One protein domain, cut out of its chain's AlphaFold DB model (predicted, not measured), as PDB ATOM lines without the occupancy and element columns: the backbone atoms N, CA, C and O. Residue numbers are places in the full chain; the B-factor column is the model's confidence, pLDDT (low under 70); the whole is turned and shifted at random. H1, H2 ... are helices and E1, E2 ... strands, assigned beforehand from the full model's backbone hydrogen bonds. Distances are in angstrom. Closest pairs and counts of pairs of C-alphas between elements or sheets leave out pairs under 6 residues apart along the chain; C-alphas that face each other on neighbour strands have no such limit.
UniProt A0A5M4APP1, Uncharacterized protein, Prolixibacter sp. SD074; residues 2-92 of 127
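AT A GLANCE: This is residues 2 to 92 of the 127 residues of an uncharacterized protein of Prolixibacter sp. SD074 (UniProt A0A5M4APP1). A small compact head sits at one end of a long helix, H1, whose residues 2 to 20 stick out as a free arm. In the head, the hairpin E1-E2 caps the end of H1, with E2 packed on its residues 31 to 35, and two shorter helices, H2 and H3, make a corner near it, while residues 86 to 92 run back toward the free end of H1. The printed part has 91 residues, with three named helices and two named strands in the order H1, H2, H3, E1, E2; the class is mostly helix, and the one sheet, of order E1 - E2, is antiparallel. The whole is loose, with a radius of gyration of the C-alphas of 16.7 A, and spans 61 by 24 by 20 A, the arm making its length.

IN THESE COORDINATES: Strand E1 is residues 70 to 73 and strand E2 is residues 78 to 81, where C-alpha 81 is at (-38.803, -42.884, -8.937). Helix H1 is residues 2 to 35 and is 49.9 A long from C-alpha 2 at (-47.264, 8.739, -7.810) to C-alpha 35 at (-40.436, -40.430, -2.361). Helix H2 is residues 42 to 48, and helix H3, residues 53 to 65, is 18.7 A long.

HOW THE PARTS SIT: E1 and E2 form an antiparallel hairpin, with 142 degrees between their directions; N 71 and O 80 are 2.9 A apart and N 78 and O 73 are 3.2 A apart, both within hydrogen-bond range. H1 and E2 have 6 pairs of C-alphas within 8 A, the closest being those of Ile 34 and Tyr 80, 5.3 A apart. H1 and E1 are only just apart, at 8.3 A. The closest C-alphas of H3 and E1 are those of Lys 64 and Val 70, 6.9 A apart. H3 touches H2 with residues 53 to 56 alone; the closest C-alphas are those of Ala 46 and Arg 53, 5.4 A apart, and the lines of the two helices are about perpendicular, at 82 degrees. H1 touches neither helix but is near H2, with 8 pairs of C-alphas within 10 A, and near H3, with 6. H3 and E2 are apart, as are H2 and E1. In H1, H2 and H3 every O i to N i+4 pair is within hydrogen-bond range.

THE WHOLE: The two C-alphas farthest apart in the domain, those of Val 2 and Ile 75, are 61.3 A apart. Without residues 2 to 20, which stand free, the body of 72 residues spans 37 by 27 by 20 A. The printed part has no cut. The links H2 to H3, H3 to E1 and E1 to E2 are tight, H1 to H2 is short, and no link is long. The mean pLDDT of the printed part is 89.8, and residue 4 alone is under 70.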
ATOM      1  N   VAL A   2     -48.473   9.578  -8.027       73.38
ATOM      2  CA  VAL A   2     -47.264   8.739  -7.810       73.38
ATOM      3  C   VAL A   2     -47.371   7.760  -6.623       73.38
ATOM      4  O   VAL A   2     -46.971   6.604  -6.741       73.38
ATOM      5  N   LYS A   3     -47.962   8.174  -5.489       71.62
ATOM      6  CA  LYS A   3     -48.161   7.296  -4.313       71.62
ATOM      7  C   LYS A   3     -49.059   6.088  -4.615       71.62
ATOM      8  O   LYS A   3     -48.752   4.978  -4.190       71.62
ATOM      9  N   LEU A   4     -50.134   6.301  -5.376       69.31
ATOM     10  CA  LEU A   4     -51.073   5.246  -5.772       69.31
ATOM     11  C   LEU A   4     -50.411   4.253  -6.730       69.31
ATOM     12  O   LEU A   4     -50.525   3.047  -6.533       69.31
ATOM     13  N   PHE A   5     -49.635   4.755  -7.694       77.38
ATOM     14  CA  PHE A   5     -48.898   3.916  -8.638       77.38
ATOM     15  C   PHE A   5     -47.826   3.064  -7.939       77.38
ATOM     16  O   PHE A   5     -47.724   1.863  -8.178       77.38
ATOM     17  N   LYS A   6     -47.078   3.655  -6.996       80.12
ATOM     18  CA  LYS A   6     -46.077   2.937  -6.189       80.12
ATOM     19  C   LYS A   6     -46.715   1.844  -5.321       80.12
ATOM     20  O   LYS A   6     -46.173   0.746  -5.226       80.12
ATOM     21  N   CYS A   7     -47.880   2.119  -4.732       71.31
ATOM     22  CA  CYS A   7     -48.657   1.143  -3.965       71.31
ATOM     23  C   CYS A   7     -49.163  -0.013  -4.845       71.31
ATOM     24  O   CYS A   7     -49.046  -1.177  -4.462       71.31
ATOM     25  N   LEU A   8     -49.665   0.290  -6.046       81.31
ATOM     26  CA  LEU A   8     -50.150  -0.713  -6.995       81.31
ATOM     27  C   LEU A   8     -49.027  -1.662  -7.436       81.31
ATOM     28  O   LEU A   8     -49.189  -2.878  -7.359       81.31
ATOM     29  N   ILE A   9     -47.868  -1.115  -7.820       84.44
ATOM     30  CA  ILE A   9     -46.688  -1.914  -8.183       84.44
ATOM     31  C   ILE A   9     -46.257  -2.799  -7.007       84.44
ATOM     32  O   ILE A   9     -45.949  -3.973  -7.206       84.44
ATOM     33  N   GLN A  10     -46.269  -2.268  -5.781       78.69
ATOM     34  CA  GLN A  10     -45.913  -3.042  -4.592       78.69
ATOM     35  C   GLN A  10     -46.880  -4.212  -4.354       78.69
ATOM     36  O   GLN A  10     -46.431  -5.324  -4.082       78.69
ATOM     37  N   LYS A  11     -48.193  -3.994  -4.505       78.69
ATOM     38  CA  LYS A  11     -49.201  -5.059  -4.386       78.69
ATOM     39  C   LYS A  11     -49.016  -6.147  -5.441       78.69
ATOM     40  O   LYS A  11     -49.048  -7.327  -5.105       78.69
ATOM     41  N   ILE A  12     -48.777  -5.757  -6.695       85.31
ATOM     42  CA  ILE A  12     -48.534  -6.705  -7.791       85.31
ATOM     43  C   ILE A  12     -47.274  -7.536  -7.513       85.31
ATOM     44  O   ILE A  12     -47.313  -8.756  -7.654       85.31
ATOM     45  N   LYS A  13     -46.182  -6.908  -7.053       83.19
ATOM     46  CA  LYS A  13     -44.942  -7.615  -6.688       83.19
ATOM     47  C   LYS A  13     -45.160  -8.649  -5.585       83.19
ATOM     48  O   LYS A  13     -44.706  -9.780  -5.732       83.19
ATOM     49  N   ILE A  14     -45.867  -8.280  -4.515       81.62
ATOM     50  CA  ILE A  14     -46.174  -9.193  -3.404       81.62
ATOM     51  C   ILE A  14     -46.996 -10.385  -3.906       81.62
ATOM     52  O   ILE A  14     -46.666 -11.526  -3.604       81.62
ATOM     53  N   HIS A  15     -48.013 -10.132  -4.732       82.44
ATOM     54  CA  HIS A  15     -48.868 -11.184  -5.283       82.44
ATOM     55  C   HIS A  15     -48.108 -12.171  -6.176       82.44
ATOM     56  O   HIS A  15     -48.298 -13.380  -6.070       82.44
ATOM     57  N   ILE A  16     -47.227 -11.669  -7.047       85.88
ATOM     58  CA  ILE A  16     -46.397 -12.516  -7.916       85.88
ATOM     59  C   ILE A  16     -45.422 -13.352  -7.078       85.88
ATOM     60  O   ILE A  16     -45.306 -14.555  -7.303       85.88
ATOM     61  N   ALA A  17     -44.760 -12.737  -6.093       83.81
ATOM     62  CA  ALA A  17     -43.827 -13.434  -5.213       83.81
ATOM     63  C   ALA A  17     -44.523 -14.536  -4.396       83.81
ATOM     64  O   ALA A  17     -44.018 -15.655  -4.326       83.81
ATOM     65  N   MET A  18     -45.709 -14.250  -3.849       85.06
ATOM     66  CA  MET A  18     -46.526 -15.241  -3.144       85.06
ATOM     67  C   MET A  18     -46.885 -16.424  -4.045       85.06
ATOM     68  O   MET A  18     -46.687 -17.571  -3.656       85.06
ATOM     69  N   LYS A  19     -47.329 -16.163  -5.282       86.88
ATOM     70  CA  LYS A  19     -47.644 -17.230  -6.241       86.88
ATOM     71  C   LYS A  19     -46.441 -18.110  -6.558       86.88
ATOM     72  O   LYS A  19     -46.598 -19.323  -6.632       86.88
ATOM     73  N   ALA A  20     -45.262 -17.528  -6.765       85.69
ATOM     74  CA  ALA A  20     -44.049 -18.297  -7.041       85.69
ATOM     75  C   ALA A  20     -43.678 -19.207  -5.858       85.69
ATOM     76  O   ALA A  20     -43.342 -20.375  -6.053       85.69
ATOM     77  N   PHE A  21     -43.809 -18.695  -4.633       88.00
ATOM     78  CA  PHE A  21     -43.561 -19.468  -3.421       88.00
ATOM     79  C   PHE A  21     -44.524 -20.657  -3.282       88.00
ATOM     80  O   PHE A  21     -44.080 -21.779  -3.049       88.00
ATOM     81  N   GLU A  22     -45.819 -20.448  -3.540       88.19
ATOM     82  CA  GLU A  22     -46.820 -21.526  -3.551       88.19
ATOM     83  C   GLU A  22     -46.489 -22.633  -4.567       88.19
ATOM     84  O   GLU A  22     -46.719 -23.814  -4.296       88.19
ATOM     85  N   GLN A  23     -45.949 -22.284  -5.744       88.06
ATOM     86  CA  GLN A  23     -45.520 -23.291  -6.725       88.06
ATOM     87  C   GLN A  23     -44.352 -24.126  -6.198       88.06
ATOM     88  O   GLN A  23     -44.348 -25.347  -6.349       88.06
ATOM     89  N   MET A  24     -43.386 -23.481  -5.546       89.50
ATOM     90  CA  MET A  24     -42.210 -24.157  -5.008       89.50
ATOM     91  C   MET A  24     -42.574 -25.096  -3.848       89.50
ATOM     92  O   MET A  24     -42.115 -26.239  -3.808       89.50
ATOM     93  N   GLU A  25     -43.476 -24.669  -2.958       90.12
ATOM     94  CA  GLU A  25     -44.040 -25.530  -1.911       90.12
ATOM     95  C   GLU A  25     -44.791 -26.730  -2.492       90.12
ATOM     96  O   GLU A  25     -44.640 -27.860  -2.014       90.12
ATOM     97  N   ARG A  26     -45.586 -26.508  -3.546       91.94
ATOM     98  CA  ARG A  26     -46.313 -27.581  -4.229       91.94
ATOM     99  C   ARG A  26     -45.354 -28.608  -4.823       91.94
ATOM    100  O   ARG A  26     -45.568 -29.803  -4.622       91.94
ATOM    101  N   LEU A  27     -44.296 -28.162  -5.500       91.31
ATOM    102  CA  LEU A  27     -43.282 -29.047  -6.071       91.31
ATOM    103  C   LEU A  27     -42.566 -29.853  -4.975       91.31
ATOM    104  O   LEU A  27     -42.403 -31.067  -5.102       91.31
ATOM    105  N   LYS A  28     -42.232 -29.211  -3.847       92.06
ATOM    106  CA  LYS A  28     -41.646 -29.885  -2.678       92.06
ATOM    107  C   LYS A  28     -42.575 -30.951  -2.101       92.06
ATOM    108  O   LYS A  28     -42.134 -32.073  -1.849       92.06
ATOM    109  N   ARG A  29     -43.863 -30.640  -1.933       93.06
ATOM    110  CA  ARG A  29     -44.871 -31.609  -1.474       93.06
ATOM    111  C   ARG A  29     -45.001 -32.778  -2.450       93.06
ATOM    112  O   ARG A  29     -45.011 -33.925  -2.014       93.06
ATOM    113  N   MET A  30     -45.089 -32.496  -3.747       93.94
ATOM    114  CA  MET A  30     -45.195 -33.516  -4.792       93.94
ATOM    115  C   MET A  30     -44.024 -34.498  -4.719       93.94
ATOM    116  O   MET A  30     -44.236 -35.706  -4.637       93.94
ATOM    117  N   ASN A  31     -42.803 -33.967  -4.647       93.25
ATOM    118  CA  ASN A  31     -41.586 -34.753  -4.506       93.25
ATOM    119  C   ASN A  31     -41.613 -35.641  -3.247       93.25
ATOM    120  O   ASN A  31     -41.393 -36.845  -3.328       93.25
ATOM    121  N   GLN A  32     -41.978 -35.086  -2.087       93.06
ATOM    122  CA  GLN A  32     -42.082 -35.854  -0.837       93.06
ATOM    123  C   GLN A  32     -43.116 -36.988  -0.901       93.06
ATOM    124  O   GLN A  32     -42.901 -38.041  -0.300       93.06
ATOM    125  N   LEU A  33     -44.238 -36.784  -1.597       94.31
ATOM    126  CA  LEU A  33     -45.268 -37.812  -1.760       94.31
ATOM    127  C   LEU A  33     -44.800 -38.953  -2.669       94.31
ATOM    128  O   LEU A  33     -45.071 -40.110  -2.347       94.31
ATOM    129  N   ILE A  34     -44.067 -38.642  -3.744       94.75
ATOM    130  CA  ILE A  34     -43.473 -39.643  -4.645       94.75
ATOM    131  C   ILE A  34     -42.376 -40.430  -3.918       94.75
ATOM    132  O   ILE A  34     -42.407 -41.655  -3.944       94.75
ATOM    133  N   LYS A  35     -41.475 -39.758  -3.176       93.31
ATOM    134  CA  LYS A  35     -40.436 -40.430  -2.361       93.31
ATOM    135  C   LYS A  35     -41.021 -41.442  -1.380       93.31
ATOM    136  O   LYS A  35     -40.429 -42.477  -1.110       93.31
ATOM    137  N   ARG A  36     -42.183 -41.124  -0.808       93.44
ATOM    138  CA  ARG A  36     -42.865 -41.980   0.170       93.44
ATOM    139  C   ARG A  36     -43.787 -43.016  -0.471       93.44
ATOM    140  O   ARG A  36     -44.385 -43.783   0.277       93.44
ATOM    141  N   GLU A  37     -43.957 -42.996  -1.794       93.88
ATOM    142  CA  GLU A  37     -44.956 -43.789  -2.523       93.88
ATOM    143  C   GLU A  37     -46.370 -43.658  -1.911       93.88
ATOM    144  O   GLU A  37     -47.103 -44.633  -1.732       93.88
ATOM    145  N   ARG A  38     -46.761 -42.426  -1.544       94.38
ATOM    146  CA  ARG A  38     -48.075 -42.099  -0.946       94.38
ATOM    147  C   ARG A  38     -48.870 -41.108  -1.790       94.38
ATOM    148  O   ARG A  38     -49.483 -40.186  -1.267       94.38
ATOM    149  N   THR A  39     -48.829 -41.270  -3.105       95.44
ATOM    150  CA  THR A  39     -49.524 -40.364  -4.036       95.44
ATOM    151  C   THR A  39     -50.980 -40.748  -4.294       95.44
ATOM    152  O   THR A  39     -51.756 -39.905  -4.724       95.44
ATOM    153  N   GLY A  40     -51.339 -42.023  -4.112       95.56
ATOM    154  CA  GLY A  40     -52.632 -42.540  -4.559       95.56
ATOM    155  C   GLY A  40     -52.771 -42.557  -6.088       95.56
ATOM    156  O   GLY A  40     -51.793 -42.441  -6.842       95.56
ATOM    157  N   ALA A  41     -54.018 -42.695  -6.543       95.56
ATOM    158  CA  ALA A  41     -54.380 -42.601  -7.954       95.56
ATOM    159  C   ALA A  41     -54.107 -41.186  -8.511       95.56
ATOM    160  O   ALA A  41     -54.113 -40.218  -7.754       95.56
ATOM    161  N   PRO A  42     -53.943 -41.007  -9.837       95.62
ATOM    162  CA  PRO A  42     -53.655 -39.693 -10.423       95.62
ATOM    163  C   PRO A  42     -54.657 -38.592 -10.036       95.62
ATOM    164  O   PRO A  42     -54.267 -37.444  -9.844       95.62
ATOM    165  N   ASP A  43     -55.939 -38.937  -9.888       96.06
ATOM    166  CA  ASP A  43     -56.978 -37.991  -9.465       96.06
ATOM    167  C   ASP A  43     -56.872 -37.627  -7.975       96.06
ATOM    168  O   ASP A  43     -57.110 -36.481  -7.605       96.06
ATOM    169  N   GLU A  44     -56.493 -38.583  -7.121       96.44
ATOM    170  CA  GLU A  44     -56.218 -38.349  -5.696       96.44
ATOM    171  C   GLU A  44     -54.992 -37.445  -5.549       96.44
ATOM    172  O   GLU A  44     -55.063 -36.407  -4.896       96.44
ATOM    173  N   PHE A  45     -53.922 -37.758  -6.282       96.56
ATOM    174  CA  PHE A  45     -52.685 -36.992  -6.245       96.56
ATOM    175  C   PHE A  45     -52.878 -35.535  -6.690       96.56
ATOM    176  O   PHE A  45     -52.386 -34.601  -6.053       96.56
ATOM    177  N   ALA A  46     -53.642 -35.319  -7.765       96.50
ATOM    178  CA  ALA A  46     -53.966 -33.980  -8.245       96.50
ATOM    179  C   ALA A  46     -54.791 -33.187  -7.213       96.50
ATOM    180  O   ALA A  46     -54.526 -32.001  -6.994       96.50
ATOM    181  N   ARG A  47     -55.744 -33.841  -6.528       95.38
ATOM    182  CA  ARG A  47     -56.522 -33.223  -5.441       95.38
ATOM    183  C   ARG A  47     -55.643 -32.835  -4.252       95.38
ATOM    184  O   ARG A  47     -55.769 -31.711  -3.767       95.38
ATOM    185  N   ASP A  48     -54.714 -33.695  -3.843       93.12
ATOM    186  CA  ASP A  48     -53.803 -33.442  -2.715       93.12
ATOM    187  C   ASP A  48     -52.855 -32.255  -2.964       93.12
ATOM    188  O   ASP A  48     -52.481 -31.518  -2.040       93.12
ATOM    189  N   LEU A  49     -52.502 -32.031  -4.234       93.88
ATOM    190  CA  LEU A  49     -51.707 -30.891  -4.699       93.88
ATOM    191  C   LEU A  49     -52.548 -29.657  -5.069       93.88
ATOM    192  O   LEU A  49     -51.982 -28.596  -5.359       93.88
ATOM    193  N   ARG A  50     -53.884 -29.771  -5.025       93.88
ATOM    194  CA  ARG A  50     -54.859 -28.742  -5.424       93.88
ATOM    195  C   ARG A  50     -54.652 -28.244  -6.858       93.88
ATOM    196  O   ARG A  50     -54.665 -27.041  -7.113       93.88
ATOM    197  N   ILE A  51     -54.436 -29.170  -7.786       94.62
ATOM    198  CA  ILE A  51     -54.248 -28.890  -9.213       94.62
ATOM    199  C   ILE A  51     -55.172 -29.751 -10.063       94.62
ATOM    200  O   ILE A  51     -55.754 -30.734  -9.607       94.62
ATOM    201  N   SER A  52     -55.297 -29.387 -11.333       96.44
ATOM    202  CA  SER A  52     -55.961 -30.254 -12.304       96.44
ATOM    203  C   SER A  52     -55.104 -31.480 -12.631       96.44
ATOM    204  O   SER A  52     -53.872 -31.426 -12.612       96.44
ATOM    205  N   ARG A  53     -55.752 -32.577 -13.036       96.25
ATOM    206  CA  ARG A  53     -55.066 -33.786 -13.516       96.25
ATOM    207  C   ARG A  53     -54.111 -33.496 -14.682       96.25
ATOM    208  O   ARG A  53     -53.032 -34.067 -14.752       96.25
ATOM    209  N   ARG A  54     -54.481 -32.578 -15.582       96.75
ATOM    210  CA  ARG A  54     -53.614 -32.142 -16.688       96.75
ATOM    211  C   ARG A  54     -52.339 -31.471 -16.176       96.75
ATOM    212  O   ARG A  54     -51.259 -31.808 -16.639       96.75
ATOM    213  N   GLN A  55     -52.457 -30.555 -15.213       95.06
ATOM    214  CA  GLN A  55     -51.289 -29.904 -14.609       95.06
ATOM    215  C   GLN A  55     -50.388 -30.898 -13.880       95.06
ATOM    216  O   GLN A  55     -49.176 -30.753 -13.952       95.06
ATOM    217  N   LEU A  56     -50.959 -31.914 -13.225       96.19
ATOM    218  CA  LEU A  56     -50.166 -32.987 -12.629       96.19
ATOM    219  C   LEU A  56     -49.262 -33.653 -13.676       96.19
ATOM    220  O   LEU A  56     -48.071 -33.794 -13.433       96.19
ATOM    221  N   PHE A  57     -49.805 -34.027 -14.838       95.81
ATOM    222  CA  PHE A  57     -48.999 -34.637 -15.898       95.81
ATOM    223  C   PHE A  57     -47.941 -33.686 -16.457       95.81
ATOM    224  O   PHE A  57     -46.808 -34.113 -16.626       95.81
ATOM    225  N   ASN A  58     -48.260 -32.399 -16.626       95.19
ATOM    226  CA  ASN A  58     -47.253 -31.408 -17.014       95.19
ATOM    227  C   ASN A  58     -46.085 -31.362 -16.013       95.19
ATOM    228  O   ASN A  58     -44.935 -31.358 -16.426       95.19
ATOM    229  N   TYR A  59     -46.365 -31.382 -14.703       93.12
ATOM    230  CA  TYR A  59     -45.306 -31.405 -13.690       93.12
ATOM    231  C   TYR A  59     -44.484 -32.695 -13.717       93.12
ATOM    232  O   TYR A  59     -43.276 -32.657 -13.502       93.12
ATOM    233  N   LEU A  60     -45.118 -33.842 -13.964       93.88
ATOM    234  CA  LEU A  60     -44.403 -35.111 -14.107       93.88
ATOM    235  C   LEU A  60     -43.487 -35.100 -15.342       93.88
ATOM    236  O   LEU A  60     -42.352 -35.563 -15.254       93.88
ATOM    237  N   ASP A  61     -43.945 -34.521 -16.453       94.12
ATOM    238  CA  ASP A  61     -43.146 -34.349 -17.670       94.12
ATOM    239  C   ASP A  61     -41.988 -33.362 -17.456       94.12
ATOM    240  O   ASP A  61     -40.868 -33.617 -17.899       94.12
ATOM    241  N   GLU A  62     -42.217 -32.270 -16.722       91.38
ATOM    242  CA  GLU A  62     -41.159 -31.340 -16.311       91.38
ATOM    243  C   GLU A  62     -40.094 -32.048 -15.463       91.38
ATOM    244  O   GLU A  62     -38.907 -31.934 -15.759       91.38
ATOM    245  N   ILE A  63     -40.484 -32.851 -14.465       90.75
ATOM    246  CA  ILE A  63     -39.529 -33.652 -13.676       90.75
ATOM    247  C   ILE A  63     -38.754 -34.626 -14.566       90.75
ATOM    248  O   ILE A  63     -37.536 -34.755 -14.426       90.75
ATOM    249  N   LYS A  64     -39.430 -35.254 -15.531       91.81
ATOM    250  CA  LYS A  64     -38.783 -36.139 -16.500       91.81
ATOM    251  C   LYS A  64     -37.751 -35.401 -17.353       91.81
ATOM    252  O   LYS A  64     -36.672 -35.935 -17.596       91.81
ATOM    253  N   SER A  65     -38.039 -34.161 -17.751       91.75
ATOM    254  CA  SER A  65     -37.095 -33.306 -18.486       91.75
ATOM    255  C   SER A  65     -35.841 -32.940 -17.681       91.75
ATOM    256  O   SER A  65     -34.792 -32.698 -18.271       91.75
ATOM    257  N   LEU A  66     -35.921 -32.969 -16.345       89.75
ATOM    258  CA  LEU A  66     -34.782 -32.761 -15.442       89.75
ATOM    259  C   LEU A  66     -33.926 -34.028 -15.260       89.75
ATOM    260  O   LEU A  66     -32.958 -34.009 -14.505       89.75
ATOM    261  N   GLY A  67     -34.272 -35.127 -15.938       90.12
ATOM    262  CA  GLY A  67     -33.550 -36.399 -15.865       90.12
ATOM    263  C   GLY A  67     -34.008 -37.318 -14.731       90.12
ATOM    264  O   GLY A  67     -33.355 -38.324 -14.464       90.12
ATOM    265  N   VAL A  68     -35.127 -37.013 -14.068       92.25
ATOM    266  CA  VAL A  68     -35.708 -37.865 -13.020       92.25
ATOM    267  C   VAL A  68     -36.908 -38.615 -13.591       92.25
ATOM    268  O   VAL A  68     -37.924 -38.019 -13.939       92.25
ATOM    269  N   GLU A  69     -36.820 -39.938 -13.691       92.75
ATOM    270  CA  GLU A  69     -37.918 -40.738 -14.226       92.75
ATOM    271  C   GLU A  69     -38.936 -41.091 -13.141       92.75
ATOM    272  O   GLU A  69     -38.595 -41.639 -12.091       92.75
ATOM    273  N   VAL A  70     -40.211 -40.810 -13.424       94.38
ATOM    274  CA  VAL A  70     -41.330 -41.123 -12.530       94.38
ATOM    275  C   VAL A  70     -42.236 -42.164 -13.183       94.38
ATOM    276  O   VAL A  70     -42.837 -41.921 -14.230       94.38
ATOM    277  N   GLY A  71     -42.356 -43.327 -12.545       93.50
ATOM    278  CA  GLY A  71     -43.260 -44.406 -12.936       93.50
ATOM    279  C   GLY A  71     -44.523 -44.434 -12.076       93.50
ATOM    280  O   GLY A  71     -44.535 -43.922 -10.960       93.50
ATOM    281  N   TYR A  72     -45.595 -45.065 -12.568       96.19
ATOM    282  CA  TYR A  72     -46.808 -45.333 -11.782       96.19
ATOM    283  C   TYR A  72     -47.017 -46.837 -11.595       96.19
ATOM    284  O   TYR A  72     -47.133 -47.586 -12.567       96.19
ATOM    285  N   SER A  73     -47.114 -47.285 -10.342       95.38
ATOM    286  CA  SER A  73     -47.454 -48.668 -10.011       95.38
ATOM    287  C   SER A  73     -48.959 -48.802  -9.808       95.38
ATOM    288  O   SER A  73     -49.521 -48.266  -8.853       95.38
ATOM    289  N   LYS A  74     -49.625 -49.570 -10.679       94.31
ATOM    290  CA  LYS A  74     -51.066 -49.858 -10.551       94.31
ATOM    291  C   LYS A  74     -51.387 -50.695  -9.311       94.31
ATOM    292  O   LYS A  74     -52.442 -50.500  -8.723       94.31
ATOM    293  N   ILE A  75     -50.474 -51.586  -8.915       94.56
ATOM    294  CA  ILE A  75     -50.647 -52.487  -7.765       94.56
ATOM    295  C   ILE A  75     -50.584 -51.686  -6.463       94.56
ATOM    296  O   ILE A  75     -51.477 -51.786  -5.630       94.56
ATOM    297  N   LYS A  76     -49.559 -50.835  -6.319       92.88
ATOM    298  CA  LYS A  76     -49.396 -49.969  -5.142       92.88
ATOM    299  C   LYS A  76     -50.303 -48.735  -5.176       92.88
ATOM    300  O   LYS A  76     -50.407 -48.033  -4.179       92.88
ATOM    301  N   ARG A  77     -50.924 -48.452  -6.329       96.19
ATOM    302  CA  ARG A  77     -51.643 -47.204  -6.623       96.19
ATOM    303  C   ARG A  77     -50.816 -45.977  -6.234       96.19
ATOM    304  O   ARG A  77     -51.313 -45.088  -5.553       96.19
ATOM    305  N   SER A  78     -49.545 -45.946  -6.632       96.75
ATOM    306  CA  SER A  78     -48.682 -44.804  -6.342       96.75
ATOM    307  C   SER A  78     -47.575 -44.607  -7.374       96.75
ATOM    308  O   SER A  78     -47.159 -45.553  -8.049       96.75
ATOM    309  N   TYR A  79     -47.128 -43.359  -7.504       96.00
ATOM    310  CA  TYR A  79     -45.947 -42.978  -8.260       96.00
ATOM    311  C   TYR A  79     -44.664 -43.245  -7.470       96.00
ATOM    312  O   TYR A  79     -44.648 -43.109  -6.248       96.00
ATOM    313  N   TYR A  80     -43.600 -43.589  -8.189       94.69
ATOM    314  CA  TYR A  80     -42.275 -43.887  -7.648       94.69
ATOM    315  C   TYR A  80     -41.183 -43.409  -8.614       94.69
ATOM    316  O   TYR A  80     -41.436 -43.258  -9.813       94.69
ATOM    317  N   PHE A  81     -39.971 -43.186  -8.105       94.38
ATOM    318  CA  PHE A  81     -38.803 -42.884  -8.937       94.38
ATOM    319  C   PHE A  81     -38.207 -44.179  -9.497       94.38
ATOM    320  O   PHE A  81     -37.876 -45.082  -8.731       94.38
ATOM    321  N   SER A  82     -38.104 -44.303 -10.823       90.00
ATOM    322  CA  SER A  82     -37.671 -45.553 -11.473       90.00
ATOM    323  C   SER A  82     -36.169 -45.631 -11.722       90.00
ATOM    324  O   SER A  82     -35.616 -46.727 -11.741       90.00
ATOM    325  N   ASN A  83     -35.497 -44.494 -11.894       87.00
ATOM    326  CA  ASN A  83     -34.097 -44.438 -12.313       87.00
ATOM    327  C   ASN A  83     -33.100 -44.247 -11.154       87.00
ATOM    328  O   ASN A  83     -31.943 -43.929 -11.398       87.00
ATOM    329  N   GLY A  84     -33.539 -44.407  -9.899       81.69
ATOM    330  CA  GLY A  84     -32.696 -44.220  -8.708       81.69
ATOM    331  C   GLY A  84     -32.247 -42.774  -8.463       81.69
ATOM    332  O   GLY A  84     -31.539 -42.513  -7.493       81.69
ATOM    333  N   HIS A  85     -32.665 -41.835  -9.314       85.25
ATOM    334  CA  HIS A  85     -32.455 -40.412  -9.118       85.25
ATOM    335  C   HIS A  85     -33.645 -39.816  -8.376       85.25
ATOM    336  O   HIS A  85     -34.802 -40.124  -8.658       85.25
ATOM    337  N   GLU A  86     -33.352 -38.923  -7.438       83.38
ATOM    338  CA  GLU A  86     -34.363 -38.199  -6.684       83.38
ATOM    339  C   GLU A  86     -34.193 -36.701  -6.895       83.38
ATOM    340  O   GLU A  86     -33.081 -36.185  -6.981       83.38
ATOM    341  N   LEU A  87     -35.315 -35.985  -6.919       85.31
ATOM    342  CA  LEU A  87     -35.291 -34.534  -6.856       85.31
ATOM    343  C   LEU A  87     -35.027 -34.102  -5.403       85.31
ATOM    344  O   LEU A  87     -35.636 -34.629  -4.465       85.31
ATOM    345  N   GLU A  88     -34.158 -33.121  -5.192       84.81
ATOM    346  CA  GLU A  88     -33.933 -32.482  -3.894       84.81
ATOM    347  C   GLU A  88     -34.180 -30.977  -4.026       84.81
ATOM    348  O   GLU A  88     -33.761 -30.351  -4.998       84.81
ATOM    349  N   LEU A  89     -34.966 -30.415  -3.104       83.88
ATOM    350  CA  LEU A  89     -35.438 -29.030  -3.168       83.88
ATOM    351  C   LEU A  89     -35.268 -28.360  -1.810       83.88
ATOM    352  O   LEU A  89     -36.111 -28.513  -0.912       83.88
ATOM    353  N   ASP A  90     -34.221 -27.547  -1.717       82.69
ATOM    354  CA  ASP A  90     -33.908 -26.749  -0.543       82.69
ATOM    355  C   ASP A  90     -33.950 -25.262  -0.865       82.69
ATOM    356  O   ASP A  90     -33.297 -24.764  -1.778       82.69
ATOM    357  N   TYR A  91     -34.752 -24.537  -0.091       80.12
ATOM    358  CA  TYR A  91     -34.865 -23.091  -0.178       80.12
ATOM    359  C   TYR A  91     -34.957 -22.499   1.228       80.12
ATOM    360  O   TYR A  91     -35.587 -23.064   2.125       80.12
ATOM    361  N   SER A  92     -34.323 -21.343   1.414       80.56
ATOM    362  CA  SER A  92     -34.317 -20.585   2.665       80.56
ATOM    363  C   SER A  92     -34.912 -19.208   2.412       80.56
ATOM    364  O   SER A  92     -34.454 -18.482   1.532       80.56
TER     365      SER A  92